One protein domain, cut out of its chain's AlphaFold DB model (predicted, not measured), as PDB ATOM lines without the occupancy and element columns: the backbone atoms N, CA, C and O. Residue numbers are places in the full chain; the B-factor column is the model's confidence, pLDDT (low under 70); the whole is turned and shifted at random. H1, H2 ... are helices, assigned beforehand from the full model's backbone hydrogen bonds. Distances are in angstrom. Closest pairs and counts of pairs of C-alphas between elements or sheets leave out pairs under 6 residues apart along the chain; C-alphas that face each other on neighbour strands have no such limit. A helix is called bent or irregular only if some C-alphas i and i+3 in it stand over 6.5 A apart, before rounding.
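This is residues 2 to 45 and 54 to 120 of the 242 residues of an uncharacterized protein of archaeon CG10_big_fil_rev_8_21_14_0_10_43_11 (UniProt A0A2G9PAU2). This is a compact cluster of helices with the short H4 near its middle: H3 and H5 run side by side along one side of it, H6 and H7 are on the other side, and H1 crosses H4 with its last residues. H2 sits out at one end of the longest axis, and the link from H5 to H6, with Asn 91, makes the opposite end. The printed part has 111 residues with seven named helices, H1 to H7 in order, and no named strand; its class is all helix, and the helices that touch are mostly crossed, at tilts that are not shallow. It is compact, with a radius of gyration of the C-alphas of 13.1 A and spans of 38 by 28 by 23 A.

Find C-alpha 2 at (108.014, -29.010, 46.853); from there H1 runs over residues 2 to 12, 15.3 A long. Next come H2, residues 22 to 30, and H3, residues 32 to 40. Past the cut, look for H4 at residues 58 to 65, beginning with C-alpha 58 at (91.514, -35.904, 54.858). H5, residues 73 to 87, is the longest helix at 20.7 A. H6, residues 92 to 102, is irregular, with C-alphas 97 and 100 7.2 A apart. H7, residues 106 to 115, spans 14.3 A and ends with C-alpha 115 at (93.980, -55.673, 56.848).

Begin at H4, which touches H1 about perpendicular, at 82 degrees; their closest C-alphas, of Gly 12 and Ala 63, are 3.6 A apart. H4 also touches H6, closest at the C-alphas of Ser 58 and Asn 102, 5.3 A, at a steep tilt of 69 degrees, only just short of perpendicular. H3 touches H5 at a shallow tilt of 15 degrees, the same way, with the closest C-alphas, of Val 36 and Val 79, 5.6 A apart. H5 touches H7 with residues 80 to 84 alone, closest at the C-alphas of Ile 80 and Ile 112, 6.3 A. H2 touches no helix; it is close but not clearly touching to H1, and the closest C-alphas, of Thr 4 and Asp 27, are 7.8 A apart. In H1, H2, H3, H4, H5 and H7 every O i to N i+4 pair is within hydrogen-bond range; in H6 4 of 7 are.

The two C-alphas farthest apart, of Arg 23 and Asn 91, are 38.5 A from each other. Residues 46 to 53 are not printed, and C-alphas 45 and 54 are 13.2 A apart across this cut. Of the links that are printed whole, none is long. The mean pLDDT of the printed part is 71.1; look for values under 70 at residues 2 to 45, residues 54 to 60 and residue 63.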
ATOM      1  N   VAL A   2     109.013 -29.666  45.964       47.19
ATOM      2  CA  VAL A   2     108.014 -29.010  46.853       47.19
ATOM      3  C   VAL A   2     106.694 -28.696  46.128       47.19
ATOM      4  O   VAL A   2     105.616 -28.886  46.673       47.19
ATOM      5  N   GLN A   3     106.778 -28.305  44.854       52.75
ATOM      6  CA  GLN A   3     105.615 -28.012  44.009       52.75
ATOM      7  C   GLN A   3     104.729 -29.238  43.731       52.75
ATOM      8  O   GLN A   3     103.520 -29.100  43.655       52.75
ATOM      9  N   THR A   4     105.310 -30.436  43.611       51.75
ATOM     10  CA  THR A   4     104.565 -31.665  43.284       51.75
ATOM     11  C   THR A   4     103.769 -32.167  44.488       51.75
ATOM     12  O   THR A   4     102.614 -32.537  44.330       51.75
ATOM     13  N   ALA A   5     104.356 -32.119  45.692       51.16
ATOM     14  CA  ALA A   5     103.657 -32.459  46.935       51.16
ATOM     15  C   ALA A   5     102.492 -31.497  47.199       51.16
ATOM     16  O   ALA A   5     101.373 -31.942  47.409       51.16
ATOM     17  N   HIS A   6     102.727 -30.189  47.062       54.00
ATOM     18  CA  HIS A   6     101.689 -29.178  47.258       54.00
ATOM     19  C   HIS A   6     100.538 -29.291  46.240       54.00
ATOM     20  O   HIS A   6      99.372 -29.133  46.598       54.00
ATOM     21  N   THR A   7     100.841 -29.609  44.977       52.84
ATOM     22  CA  THR A   7      99.821 -29.864  43.948       52.84
ATOM     23  C   THR A   7      99.034 -31.146  44.234       52.84
ATOM     24  O   THR A   7      97.817 -31.137  44.100       52.84
ATOM     25  N   LEU A   8      99.686 -32.228  44.670       51.69
ATOM     26  CA  LEU A   8      99.003 -33.471  45.054       51.69
ATOM     27  C   LEU A   8      98.141 -33.301  46.313       51.69
ATOM     28  O   LEU A   8      97.045 -33.842  46.359       51.69
ATOM     29  N   GLU A   9      98.584 -32.517  47.297       51.50
ATOM     30  CA  GLU A   9      97.797 -32.155  48.486       51.50
ATOM     31  C   GLU A   9      96.571 -31.314  48.104       51.50
ATOM     32  O   GLU A   9      95.445 -31.630  48.486       51.50
ATOM     33  N   THR A  10      96.770 -30.287  47.271       52.81
ATOM     34  CA  THR A  10      95.685 -29.405  46.817       52.81
ATOM     35  C   THR A  10      94.670 -30.161  45.958       52.81
ATOM     36  O   THR A  10      93.471 -29.961  46.107       52.81
ATOM     37  N   LEU A  11      95.110 -31.061  45.077       48.19
ATOM     38  CA  LEU A  11      94.215 -31.813  44.190       48.19
ATOM     39  C   LEU A  11      93.614 -33.056  44.865       48.19
ATOM     40  O   LEU A  11      92.473 -33.413  44.580       48.19
ATOM     41  N   GLY A  12      94.335 -33.664  45.810       47.78
ATOM     42  CA  GLY A  12      93.834 -34.707  46.700       47.78
ATOM     43  C   GLY A  12      92.674 -34.215  47.558       47.78
ATOM     44  O   GLY A  12      91.649 -34.887  47.625       47.78
ATOM     45  N   SER A  13      92.770 -33.000  48.112       47.41
ATOM     46  CA  SER A  13      91.671 -32.359  48.858       47.41
ATOM     47  C   SER A  13      90.379 -32.192  48.038       47.41
ATOM     48  O   SER A  13      89.285 -32.128  48.594       47.41
ATOM     49  N   LEU A  14      90.483 -32.192  46.703       47.50
ATOM     50  CA  LEU A  14      89.349 -32.086  45.781       47.50
ATOM     51  C   LEU A  14      88.780 -33.448  45.344       47.50
ATOM     52  O   LEU A  14      87.792 -33.466  44.617       47.50
ATOM     53  N   GLY A  15      89.363 -34.565  45.802       45.34
ATOM     54  CA  GLY A  15      88.770 -35.906  45.747       45.34
ATOM     55  C   GLY A  15      88.730 -36.585  44.379       45.34
ATOM     56  O   GLY A  15      87.889 -37.454  44.180       45.34
ATOM     57  N   LEU A  16      89.555 -36.176  43.407       52.62
ATOM     58  CA  LEU A  16      89.297 -36.519  42.003       52.62
ATOM     59  C   LEU A  16      90.563 -36.857  41.215       52.62
ATOM     60  O   LEU A  16      91.172 -36.012  40.558       52.62
ATOM     61  N   LEU A  17      90.896 -38.146  41.214       48.22
ATOM     62  CA  LEU A  17      91.856 -38.765  40.295       48.22
ATOM     63  C   LEU A  17      91.500 -38.504  38.826       48.22
ATOM     64  O   LEU A  17      92.368 -38.364  37.966       48.22
ATOM     65  N   GLU A  18      90.206 -38.413  38.552       52.09
ATOM     66  CA  GLU A  18      89.591 -38.141  37.260       52.09
ATOM     67  C   GLU A  18      89.825 -36.696  36.795       52.09
ATOM     68  O   GLU A  18      89.763 -36.423  35.600       52.09
ATOM     69  N   ARG A  19      90.153 -35.778  37.716       49.41
ATOM     70  CA  ARG A  19      90.503 -34.381  37.408       49.41
ATOM     71  C   ARG A  19      92.011 -34.129  37.341       49.41
ATOM     72  O   ARG A  19      92.420 -33.020  36.999       49.41
ATOM     73  N   LEU A  20      92.843 -35.129  37.646       50.94
ATOM     74  CA  LEU A  20      94.290 -35.037  37.460       50.94
ATOM     75  C   LEU A  20      94.632 -35.158  35.972       50.94
ATOM     76  O   LEU A  20      94.235 -36.123  35.313       50.94
ATOM     77  N   ASP A  21      95.419 -34.220  35.447       53.59
ATOM     78  CA  ASP A  21      96.002 -34.376  34.115       53.59
ATOM     79  C   ASP A  21      96.986 -35.565  34.069       53.59
ATOM     80  O   ASP A  21      97.539 -35.997  35.087       53.59
ATOM     81  N   GLU A  22      97.210 -36.132  32.877       55.41
ATOM     82  CA  GLU A  22      98.084 -37.307  32.715       55.41
ATOM     83  C   GLU A  22      99.514 -37.071  33.207       55.41
ATOM     84  O   GLU A  22     100.177 -37.990  33.690       55.41
ATOM     85  N   ARG A  23     100.000 -35.833  33.112       58.47
ATOM     86  CA  ARG A  23     101.339 -35.473  33.573       58.47
ATOM     87  C   ARG A  23     101.444 -35.621  35.091       58.47
ATOM     88  O   ARG A  23     102.408 -36.203  35.577       58.47
ATOM     89  N   THR A  24     100.431 -35.174  35.822       56.12
ATOM     90  CA  THR A  24     100.355 -35.258  37.283       56.12
ATOM     91  C   THR A  24     100.183 -36.703  37.751       56.12
ATOM     92  O   THR A  24     100.825 -37.109  38.719       56.12
ATOM     93  N   LYS A  25      99.401 -37.516  37.023       58.72
ATOM     94  CA  LYS A  25      99.295 -38.967  37.269       58.72
ATOM     95  C   LYS A  25     100.660 -39.659  37.144       58.72
ATOM     96  O   LYS A  25     101.061 -40.409  38.034       58.72
ATOM     97  N   ASN A  26     101.401 -39.353  36.077       59.47
ATOM     98  CA  ASN A  26     102.736 -39.907  35.828       59.47
ATOM     99  C   ASN A  26     103.779 -39.438  36.861       59.47
ATOM    100  O   ASN A  26     104.595 -40.238  37.324       59.47
ATOM    101  N   ASP A  27     103.721 -38.173  37.284       59.00
ATOM    102  CA  ASP A  27     104.603 -37.632  38.324       59.00
ATOM    103  C   ASP A  27     104.303 -38.236  39.714       59.00
ATOM    104  O   ASP A  27     105.225 -38.445  40.508       59.00
ATOM    105  N   GLY A  28     103.036 -38.554  40.015       56.94
ATOM    106  CA  GLY A  28     102.616 -39.235  41.248       56.94
ATOM    107  C   GLY A  28     103.125 -40.677  41.343       56.94
ATOM    108  O   GLY A  28     103.669 -41.073  42.374       56.94
ATOM    109  N   LEU A  29     103.052 -41.433  40.241       56.25
ATOM    110  CA  LEU A  29     103.629 -42.780  40.104       56.25
ATOM    111  C   LEU A  29     105.140 -42.799  40.395       56.25
ATOM    112  O   LEU A  29     105.631 -43.640  41.157       56.25
ATOM    113  N   PHE A  30     105.875 -41.827  39.841       56.44
ATOM    114  CA  PHE A  30     107.321 -41.692  40.043       56.44
ATOM    115  C   PHE A  30     107.691 -41.347  41.499       56.44
ATOM    116  O   PHE A  30     108.806 -41.614  41.940       56.44
ATOM    117  N   ASN A  31     106.743 -40.797  42.267       61.12
ATOM    118  CA  ASN A  31     106.941 -40.321  43.633       61.12
ATOM    119  C   ASN A  31     106.097 -41.075  44.681       61.12
ATOM    120  O   ASN A  31     105.894 -40.552  45.772       61.12
ATOM    121  N   HIS A  32     105.639 -42.309  44.439       64.44
ATOM    122  CA  HIS A  32     104.889 -43.068  45.462       64.44
ATOM    123  C   HIS A  32     105.663 -43.198  46.792       64.44
ATOM    124  O   HIS A  32     105.072 -43.126  47.867       64.44
ATOM    125  N   GLN A  33     106.999 -43.280  46.743       64.75
ATOM    126  CA  GLN A  33     107.848 -43.264  47.937       64.75
ATOM    127  C   GLN A  33     107.764 -41.936  48.710       64.75
ATOM    128  O   GLN A  33     107.883 -41.940  49.933       64.75
ATOM    129  N   LEU A  34     107.534 -40.809  48.027       64.25
ATOM    130  CA  LEU A  34     107.252 -39.521  48.664       64.25
ATOM    131  C   LEU A  34     105.923 -39.580  49.416       64.25
ATOM    132  O   LEU A  34     105.878 -39.146  50.557       64.25
ATOM    133  N   LEU A  35     104.876 -40.168  48.828       62.50
ATOM    134  CA  LEU A  35     103.582 -40.350  49.500       62.50
ATOM    135  C   LEU A  35     103.715 -41.249  50.736       62.50
ATOM    136  O   LEU A  35     103.229 -40.902  51.808       62.50
ATOM    137  N   VAL A  36     104.451 -42.359  50.620       64.69
ATOM    138  CA  VAL A  36     104.779 -43.233  51.759       64.69
ATOM    139  C   VAL A  36     105.559 -42.471  52.833       64.69
ATOM    140  O   VAL A  36     105.263 -42.616  54.017       64.69
ATOM    141  N   ASN A  37     106.529 -41.640  52.445       64.62
ATOM    142  CA  ASN A  37     107.295 -40.818  53.382       64.62
ATOM    143  C   ASN A  37     106.425 -39.730  54.033       64.62
ATOM    144  O   ASN A  37     106.584 -39.493  55.219       64.62
ATOM    145  N   LEU A  38     105.467 -39.122  53.324       64.12
ATOM    146  CA  LEU A  38     104.534 -38.144  53.904       64.12
ATOM    147  C   LEU A  38     103.666 -38.768  55.003       64.12
ATOM    148  O   LEU A  38     103.420 -38.138  56.029       64.12
ATOM    149  N   VAL A  39     103.247 -40.025  54.826       64.19
ATOM    150  CA  VAL A  39     102.574 -40.786  55.890       64.19
ATOM    151  C   VAL A  39     103.566 -41.132  57.003       64.19
ATOM    152  O   VAL A  39     103.315 -40.870  58.176       64.19
ATOM    153  N   ARG A  40     104.718 -41.720  56.675       63.69
ATOM    154  CA  ARG A  40     105.651 -42.249  57.681       63.69
ATOM    155  C   ARG A  40     106.308 -41.162  58.534       63.69
ATOM    156  O   ARG A  40     106.408 -41.322  59.745       63.69
ATOM    157  N   ASP A  41     106.774 -40.095  57.900       61.44
ATOM    158  CA  ASP A  41     107.586 -39.038  58.511       61.44
ATOM    159  C   ASP A  41     106.710 -37.953  59.152       61.44
ATOM    160  O   ASP A  41     107.203 -36.931  59.632       61.44
ATOM    161  N   LYS A  42     105.393 -38.182  59.199       60.88
ATOM    162  CA  LYS A  42     104.480 -37.359  59.966       60.88
ATOM    163  C   LYS A  42     104.834 -37.461  61.446       60.88
ATOM    164  O   LYS A  42     104.528 -38.453  62.109       60.88
ATOM    165  N   GLU A  43     105.475 -36.419  61.970       52.81
ATOM    166  CA  GLU A  43     105.731 -36.295  63.401       52.81
ATOM    167  C   GLU A  43     104.397 -36.174  64.145       52.81
ATOM    168  O   GLU A  43     103.861 -35.083  64.347       52.81
ATOM    169  N   TYR A  44     103.869 -37.303  64.615       48.03
ATOM    170  CA  TYR A  44     102.910 -37.304  65.707       48.03
ATOM    171  C   TYR A  44     103.642 -36.816  66.953       48.03
ATOM    172  O   TYR A  44     104.114 -37.598  67.783       48.03
ATOM    173  N   LYS A  45     103.704 -35.498  67.143       36.94
ATOM    174  CA  LYS A  45     103.720 -34.991  68.509       36.94
ATOM    175  C   LYS A  45     102.420 -35.500  69.113       36.94
ATOM    176  O   LYS A  45     101.357 -34.996  68.779       36.94
ATOM    177  N   PHE A  54      90.045 -32.438  66.516       44.50
ATOM    178  CA  PHE A  54      91.094 -32.708  65.525       44.50
ATOM    179  C   PHE A  54      90.474 -32.700  64.122       44.50
ATOM    180  O   PHE A  54      89.800 -33.651  63.730       44.50
ATOM    181  N   ILE A  55      90.691 -31.616  63.369       43.19
ATOM    182  CA  ILE A  55      90.315 -31.535  61.950       43.19
ATOM    183  C   ILE A  55      91.194 -32.534  61.181       43.19
ATOM    184  O   ILE A  55      92.419 -32.470  61.298       43.19
ATOM    185  N   PRO A  56      90.598 -33.484  60.447       49.28
ATOM    186  CA  PRO A  56      91.289 -34.688  60.035       49.28
ATOM    187  C   PRO A  56      92.192 -34.459  58.832       49.28
ATOM    188  O   PRO A  56      91.964 -33.595  57.993       49.28
ATOM    189  N   ASP A  57      93.180 -35.336  58.719       57.62
ATOM    190  CA  ASP A  57      94.157 -35.434  57.635       57.62
ATOM    191  C   ASP A  57      93.550 -35.890  56.294       57.62
ATOM    192  O   ASP A  57      94.207 -36.575  55.505       57.62
ATOM    193  N   SER A  58      92.285 -35.539  56.043       62.59
ATOM    194  CA  SER A  58      91.514 -35.904  54.858       62.59
ATOM    195  C   SER A  58      92.265 -35.562  53.580       62.59
ATOM    196  O   SER A  58      92.304 -36.374  52.663       62.59
ATOM    197  N   ASP A  59      92.934 -34.411  53.541       62.69
ATOM    198  CA  ASP A  59      93.681 -33.959  52.367       62.69
ATOM    199  C   ASP A  59      94.854 -34.890  52.050       62.69
ATOM    200  O   ASP A  59      95.067 -35.248  50.893       62.69
ATOM    201  N   LEU A  60      95.572 -35.355  53.077       66.81
ATOM    202  CA  LEU A  60      96.677 -36.296  52.916       66.81
ATOM    203  C   LEU A  60      96.166 -37.670  52.474       66.81
ATOM    204  O   LEU A  60      96.701 -38.249  51.528       66.81
ATOM    205  N   TYR A  61      95.121 -38.192  53.120       74.00
ATOM    206  CA  TYR A  61      94.552 -39.489  52.749       74.00
ATOM    207  C   TYR A  61      93.962 -39.479  51.346       74.00
ATOM    208  O   TYR A  61      94.137 -40.444  50.605       74.00
ATOM    209  N   ASN A  62      93.322 -38.383  50.947       71.81
ATOM    210  CA  ASN A  62      92.759 -38.242  49.614       71.81
ATOM    211  C   ASN A  62      93.839 -37.974  48.560       71.81
ATOM    212  O   ASN A  62      93.730 -38.486  47.448       71.81
ATOM    213  N   ALA A  63      94.936 -37.291  48.903       68.00
ATOM    214  CA  ALA A  63      96.112 -37.207  48.037       68.00
ATOM    215  C   ALA A  63      96.725 -38.593  47.792       68.00
ATOM    216  O   ALA A  63      97.045 -38.936  46.657       68.00
ATOM    217  N   ILE A  64      96.819 -39.436  48.820       72.06
ATOM    218  CA  ILE A  64      97.306 -40.811  48.656       72.06
ATOM    219  C   ILE A  64      96.298 -41.656  47.881       72.06
ATOM    220  O   ILE A  64      96.678 -42.364  46.949       72.06
ATOM    221  N   GLY A  65      95.012 -41.528  48.210       76.69
ATOM    222  CA  GLY A  65      93.905 -42.119  47.467       76.69
ATOM    223  C   GLY A  65      93.959 -41.773  45.980       76.69
ATOM    224  O   GLY A  65      93.765 -42.646  45.147       76.69
ATOM    225  N   SER A  66      94.359 -40.548  45.627       71.62
ATOM    226  CA  SER A  66      94.498 -40.118  44.232       71.62
ATOM    227  C   SER A  66      95.669 -40.756  43.464       71.62
ATOM    228  O   SER A  66      95.809 -40.571  42.260       71.62
ATOM    229  N   VAL A  67      96.536 -41.522  44.114       73.62
ATOM    230  CA  VAL A  67      97.600 -42.274  43.426       73.62
ATOM    231  C   VAL A  67      97.417 -43.774  43.627       73.62
ATOM    232  O   VAL A  67      97.853 -44.564  42.795       73.62
ATOM    233  N   TYR A  68      96.706 -44.179  44.679       82.88
ATOM    234  CA  TYR A  68      96.545 -45.566  45.103       82.88
ATOM    235  C   TYR A  68      96.092 -46.546  43.998       82.88
ATOM    236  O   TYR A  68      96.711 -47.607  43.866       82.88
ATOM    237  N   PRO A  69      95.103 -46.224  43.138       82.25
ATOM    238  CA  PRO A  69      94.696 -47.093  42.034       82.25
ATOM    239  C   PRO A  69      95.788 -47.328  40.988       82.25
ATOM    240  O   PRO A  69      95.765 -48.359  40.319       82.25
ATOM    241  N   LEU A  70      96.746 -46.406  40.855       79.44
ATOM    242  CA  LEU A  70      97.854 -46.501  39.901       79.44
ATOM    243  C   LEU A  70      99.001 -47.380  40.419       79.44
ATOM    244  O   LEU A  70      99.854 -47.796  39.641       79.44
ATOM    245  N   LEU A  71      99.033 -47.650  41.724       81.19
ATOM    246  CA  LEU A  71     100.088 -48.428  42.362       81.19
ATOM    247  C   LEU A  71      99.937 -49.924  42.076       81.19
ATOM    248  O   LEU A  71      98.820 -50.448  42.030       81.19
ATOM    249  N   ASP A  72     101.070 -50.615  41.957       84.62
ATOM    250  CA  ASP A  72     101.106 -52.076  41.972       84.62
ATOM    251  C   ASP A  72     100.857 -52.639  43.386       84.62
ATOM    252  O   ASP A  72     100.843 -51.908  44.382       84.62
ATOM    253  N   ARG A  73     100.679 -53.962  43.497       84.88
ATOM    254  CA  ARG A  73     100.388 -54.624  44.779       84.88
ATOM    255  C   ARG A  73     101.422 -54.320  45.860       84.88
ATOM    256  O   ARG A  73     101.057 -54.022  46.995       84.88
ATOM    257  N   LYS A  74     102.708 -54.415  45.522       84.88
ATOM    258  CA  LYS A  74     103.793 -54.249  46.491       84.88
ATOM    259  C   LYS A  74     103.818 -52.812  47.009       84.88
ATOM    260  O   LYS A  74     103.981 -52.592  48.206       84.88
ATOM    261  N   GLN A  75     103.608 -51.846  46.121       85.12
ATOM    262  CA  GLN A  75     103.507 -50.432  46.470       85.12
ATOM    263  C   GLN A  75     102.272 -50.147  47.336       85.12
ATOM    264  O   GLN A  75     102.374 -49.432  48.333       85.12
ATOM    265  N   ARG A  76     101.116 -50.741  47.012       86.75
ATOM    266  CA  ARG A  76      99.908 -50.649  47.846       86.75
ATOM    267  C   ARG A  76     100.147 -51.207  49.247       86.75
ATOM    268  O   ARG A  76      99.810 -50.537  50.216       86.75
ATOM    269  N   ASP A  77     100.811 -52.356  49.380       86.75
ATOM    270  CA  ASP A  77     101.167 -52.938  50.684       86.75
ATOM    271  C   ASP A  77     102.030 -52.002  51.541       86.75
ATOM    272  O   ASP A  77     101.848 -51.919  52.760       86.75
ATOM    273  N   GLU A  78     102.972 -51.285  50.927       85.94
ATOM    274  CA  GLU A  78     103.802 -50.294  51.617       85.94
ATOM    275  C   GLU A  78     102.972 -49.098  52.104       85.94
ATOM    276  O   GLU A  78     103.116 -48.680  53.257       85.94
ATOM    277  N   VAL A  79     102.055 -48.601  51.269       83.44
ATOM    278  CA  VAL A  79     101.125 -47.520  51.628       83.44
ATOM    279  C   VAL A  79     100.170 -47.948  52.743       83.44
ATOM    280  O   VAL A  79     100.005 -47.207  53.716       83.44
ATOM    281  N   ILE A  80      99.571 -49.140  52.651       88.50
ATOM    282  CA  ILE A  80      98.690 -49.685  53.692       88.50
ATOM    283  C   ILE A  80      99.464 -49.792  55.003       88.50
ATOM    284  O   ILE A  80      99.004 -49.296  56.028       88.50
ATOM    285  N   ARG A  81     100.666 -50.385  54.990       86.94
ATOM    286  CA  ARG A  81     101.489 -50.537  56.199       86.94
ATOM    287  C   ARG A  81     101.773 -49.191  56.862       86.94
ATOM    288  O   ARG A  81     101.737 -49.106  58.086       86.94
ATOM    289  N   ALA A  82     102.032 -48.150  56.073       82.69
ATOM    290  CA  ALA A  82     102.236 -46.808  56.602       82.69
ATOM    291  C   ALA A  82     100.978 -46.273  57.314       82.69
ATOM    292  O   ALA A  82     101.094 -45.795  58.442       82.69
ATOM    293  N   HIS A  83      99.786 -46.419  56.719       84.94
ATOM    294  CA  HIS A  83      98.521 -46.020  57.355       84.94
ATOM    295  C   HIS A  83      98.241 -46.815  58.629       84.94
ATOM    296  O   HIS A  83      97.933 -46.233  59.664       84.94
ATOM    297  N   LEU A  84      98.393 -48.140  58.579       87.50
ATOM    298  CA  LEU A  84      98.134 -48.995  59.734       87.50
ATOM    299  C   LEU A  84      99.071 -48.671  60.898       87.50
ATOM    300  O   LEU A  84      98.608 -48.574  62.025       87.50
ATOM    301  N   ASN A  85     100.355 -48.411  60.637       84.19
ATOM    302  CA  ASN A  85     101.292 -47.992  61.682       84.19
ATOM    303  C   ASN A  85     100.877 -46.669  62.348       84.19
ATOM    304  O   ASN A  85     101.102 -46.498  63.545       84.19
ATOM    305  N   GLN A  86     100.283 -45.735  61.594       80.69
ATOM    306  CA  GLN A  86      99.726 -44.512  62.174       80.69
ATOM    307  C   GLN A  86      98.478 -44.810  63.012       80.69
ATOM    308  O   GLN A  86      98.393 -44.378  64.160       80.69
ATOM    309  N   PHE A  87      97.524 -45.558  62.453       85.50
ATOM    310  CA  PHE A  87      96.249 -45.862  63.106       85.50
ATOM    311  C   PHE A  87      96.417 -46.714  64.363       85.50
ATOM    312  O   PHE A  87      95.769 -46.436  65.366       85.50
ATOM    313  N   ASP A  88      97.340 -47.677  64.354       85.50
ATOM    314  CA  ASP A  88      97.652 -48.537  65.501       85.50
ATOM    315  C   ASP A  88      98.231 -47.733  66.689       85.50
ATOM    316  O   ASP A  88      98.232 -48.202  67.829       85.50
ATOM    317  N   GLY A  89      98.690 -46.496  66.455       81.38
ATOM    318  CA  GLY A  89      99.080 -45.548  67.500       81.38
ATOM    319  C   GLY A  89      97.916 -44.779  68.144       81.38
ATOM    320  O   GLY A  89      98.136 -44.090  69.147       81.38
ATOM    321  N   LEU A  90      96.705 -44.885  67.588       81.88
ATOM    322  CA  LEU A  90      95.494 -44.163  67.978       81.88
ATOM    323  C   LEU A  90      94.446 -45.117  68.576       81.88
ATOM    324  O   LEU A  90      94.502 -46.334  68.428       81.88
ATOM    325  N   ASN A  91      93.453 -44.563  69.277       83.62
ATOM    326  CA  ASN A  91      92.295 -45.351  69.698       83.62
ATOM    327  C   ASN A  91      91.378 -45.624  68.492       83.62
ATOM    328  O   ASN A  91      91.114 -44.717  67.705       83.62
ATOM    329  N   TYR A  92      90.831 -46.839  68.386       83.62
ATOM    330  CA  TYR A  92      89.967 -47.235  67.268       83.62
ATOM    331  C   TYR A  92      88.738 -46.326  67.072       83.62
ATOM    332  O   TYR A  92      88.349 -46.078  65.935       83.62
ATOM    333  N   LEU A  93      88.142 -45.782  68.145       83.62
ATOM    334  CA  LEU A  93      87.022 -44.836  68.035       83.62
ATOM    335  C   LEU A  93      87.452 -43.548  67.335       83.62
ATOM    336  O   LEU A  93      86.695 -43.018  66.526       83.62
ATOM    337  N   ALA A  94      88.667 -43.068  67.611       82.12
ATOM    338  CA  ALA A  94      89.219 -41.893  66.946       82.12
ATOM    339  C   ALA A  94      89.475 -42.180  65.460       82.12
ATOM    340  O   ALA A  94      89.108 -41.377  64.608       82.12
ATOM    341  N   VAL A  95      90.023 -43.358  65.137       85.44
ATOM    342  CA  VAL A  95      90.239 -43.791  63.745       85.44
ATOM    343  C   VAL A  95      88.919 -43.821  62.967       85.44
ATOM    344  O   VAL A  95      88.833 -43.229  61.891       85.44
ATOM    345  N   ASN A  96      87.878 -44.423  63.543       86.00
ATOM    346  CA  ASN A  96      86.589 -44.614  62.872       86.00
ATOM    347  C   ASN A  96      85.722 -43.356  62.794       86.00
ATOM    348  O   ASN A  96      84.786 -43.342  62.008       86.00
ATOM    349  N   SER A  97      85.995 -42.328  63.598       81.25
ATOM    350  CA  SER A  97      85.258 -41.055  63.554       81.25
ATOM    351  C   SER A  97      85.957 -39.997  62.704       81.25
ATOM    352  O   SER A  97      85.284 -39.198  62.060       81.25
ATOM    353  N   ASN A  98      87.295 -40.013  62.659       77.44
ATOM    354  CA  ASN A  98      88.067 -38.915  62.076       77.44
ATOM    355  C   ASN A  98      88.963 -39.324  60.904       77.44
ATOM    356  O   ASN A  98      89.315 -38.474  60.097       77.44
ATOM    357  N   HIS A  99      89.348 -40.592  60.755       83.44
ATOM    358  CA  HIS A  99      90.325 -40.977  59.730       83.44
ATOM    359  C   HIS A  99      89.670 -41.745  58.590       83.44
ATOM    360  O   HIS A  99      89.609 -41.248  57.469       83.44
ATOM    361  N   THR A 100      89.134 -42.931  58.872       88.19
ATOM    362  CA  THR A 100      88.595 -43.804  57.824       88.19
ATOM    363  C   THR A 100      87.343 -43.269  57.116       88.19
ATOM    364  O   THR A 100      87.273 -43.471  55.904       88.19
ATOM    365  N   PRO A 101      86.417 -42.513  57.751       85.88
ATOM    366  CA  PRO A 101      85.303 -41.877  57.034       85.88
ATOM    367  C   PRO A 101      85.719 -40.806  56.022       85.88
ATOM    368  O   PRO A 101      84.918 -40.428  55.178       85.88
ATOM    369  N   ASN A 102      86.943 -40.280  56.115       80.88
ATOM    370  CA  ASN A 102      87.421 -39.210  55.238       80.88
ATOM    371  C   ASN A 102      88.294 -39.728  54.086       80.88
ATOM    372  O   ASN A 102      88.772 -38.930  53.278       80.88
ATOM    373  N   ILE A 103      88.510 -41.047  54.012       85.75
ATOM    374  CA  ILE A 103      89.198 -41.700  52.897       85.75
ATOM    375  C   ILE A 103      88.188 -41.896  51.773       85.75
ATOM    376  O   ILE A 103      87.319 -42.764  51.847       85.75
ATOM    377  N   ARG A 104      88.317 -41.104  50.710       85.38
ATOM    378  CA  ARG A 104      87.380 -41.152  49.582       85.38
ATOM    379  C   ARG A 104      87.683 -42.257  48.579       85.38
ATOM    380  O   ARG A 104      86.761 -42.761  47.952       85.38
ATOM    381  N   GLU A 105      88.949 -42.652  48.433       88.25
ATOM    382  CA  GLU A 105      89.340 -43.675  47.457       88.25
ATOM    383  C   GLU A 105      88.882 -45.081  47.900       88.25
ATOM    384  O   GLU A 105      89.402 -45.607  48.896       88.25
ATOM    385  N   PRO A 106      87.971 -45.731  47.144       91.25
ATOM    386  CA  PRO A 106      87.413 -47.038  47.492       91.25
ATOM    387  C   PRO A 106      88.436 -48.133  47.763       91.25
ATOM    388  O   PRO A 106      88.276 -48.903  48.714       91.25
ATOM    389  N   LEU A 107      89.484 -48.223  46.940       90.75
ATOM    390  CA  LEU A 107      90.460 -49.305  47.051       90.75
ATOM    391  C   LEU A 107      91.315 -49.173  48.317       90.75
ATOM    392  O   LEU A 107      91.554 -50.169  48.996       90.75
ATOM    393  N   LEU A 108      91.718 -47.949  48.674       90.56
ATOM    394  CA  LEU A 108      92.518 -47.688  49.872       90.56
ATOM    395  C   LEU A 108      91.730 -48.015  51.147       90.56
ATOM    396  O   LEU A 108      92.222 -48.750  52.006       90.56
ATOM    397  N   LEU A 109      90.498 -47.509  51.259       91.69
ATOM    398  CA  LEU A 109      89.649 -47.777  52.423       91.69
ATOM    399  C   LEU A 109      89.329 -49.274  52.550       91.69
ATOM    400  O   LEU A 109      89.334 -49.828  53.654       91.69
ATOM    401  N   THR A 110      89.101 -49.942  51.419       92.56
ATOM    402  CA  THR A 110      88.889 -51.389  51.379       92.56
ATOM    403  C   THR A 110      90.095 -52.153  51.912       92.56
ATOM    404  O   THR A 110      89.939 -52.977  52.809       92.56
ATOM    405  N   ASP A 111      91.297 -51.868  51.415       92.50
ATOM    406  CA  ASP A 111      92.500 -52.584  51.834       92.50
ATOM    407  C   ASP A 111      92.834 -52.355  53.318       92.50
ATOM    408  O   ASP A 111      93.206 -53.300  54.020       92.50
ATOM    409  N   ILE A 112      92.637 -51.133  53.829       91.94
ATOM    410  CA  ILE A 112      92.732 -50.838  55.268       91.94
ATOM    411  C   ILE A 112      91.755 -51.717  56.052       91.94
ATOM    412  O   ILE A 112      92.134 -52.336  57.046       91.94
ATOM    413  N   THR A 113      90.509 -51.801  55.583       92.31
ATOM    414  CA  THR A 113      89.449 -52.574  56.236       92.31
ATOM    415  C   THR A 113      89.742 -54.069  56.214       92.31
ATOM    416  O   THR A 113      89.553 -54.740  57.223       92.31
ATOM    417  N   ILE A 114      90.245 -54.613  55.108       92.06
ATOM    418  CA  ILE A 114      90.610 -56.031  55.043       92.06
ATOM    419  C   ILE A 114      91.775 -56.325  55.995       92.06
ATOM    420  O   ILE A 114      91.735 -57.296  56.752       92.06
ATOM    421  N   ALA A 115      92.805 -55.473  56.006       91.94
ATOM    422  CA  ALA A 115      93.980 -55.673  56.848       91.94
ATOM    423  C   ALA A 115      93.697 -55.466  58.352       91.94
ATOM    424  O   ALA A 115      94.339 -56.095  59.208       91.94
ATOM    425  N   ARG A 116      92.748 -54.583  58.685       92.75
ATOM    426  CA  ARG A 116      92.293 -54.269  60.047       92.75
ATOM    427  C   ARG A 116      90.772 -54.027  60.071       92.75
ATOM    428  O   ARG A 116      90.340 -52.876  60.102       92.75
ATOM    429  N   PRO A 117      89.942 -55.087  60.169       91.00
ATOM    430  CA  PRO A 117      88.476 -54.968  60.109       91.00
ATOM    431  C   PRO A 117      87.851 -54.033  61.147       91.00
ATOM    432  O   PRO A 117      86.800 -53.445  60.906       91.00
ATOM    433  N   LEU A 118      88.506 -53.861  62.297       90.12
ATOM    434  CA  LEU A 118      88.056 -52.952  63.351       90.12
ATOM    435  C   LEU A 118      88.104 -51.462  62.954       90.12
ATOM    436  O   LEU A 118      87.458 -50.654  63.619       90.12
ATOM    437  N   TYR A 119      88.827 -51.109  61.882       91.12
ATOM    438  CA  TYR A 119      88.903 -49.745  61.345       91.12
ATOM    439  C   TYR A 119      87.811 -49.410  60.317       91.12
ATOM    440  O   TYR A 119      87.824 -48.332  59.723       91.12
ATOM    441  N   TRP A 120      86.844 -50.309  60.101       90.81
ATOM    442  CA  TRP A 120      85.679 -50.001  59.282       90.81
ATOM    443  C   TRP A 120      84.852 -48.879  59.935       90.81
ATOM    444  O   TRP A 120      84.339 -49.078  61.042       90.81
TER     445      TRP A 120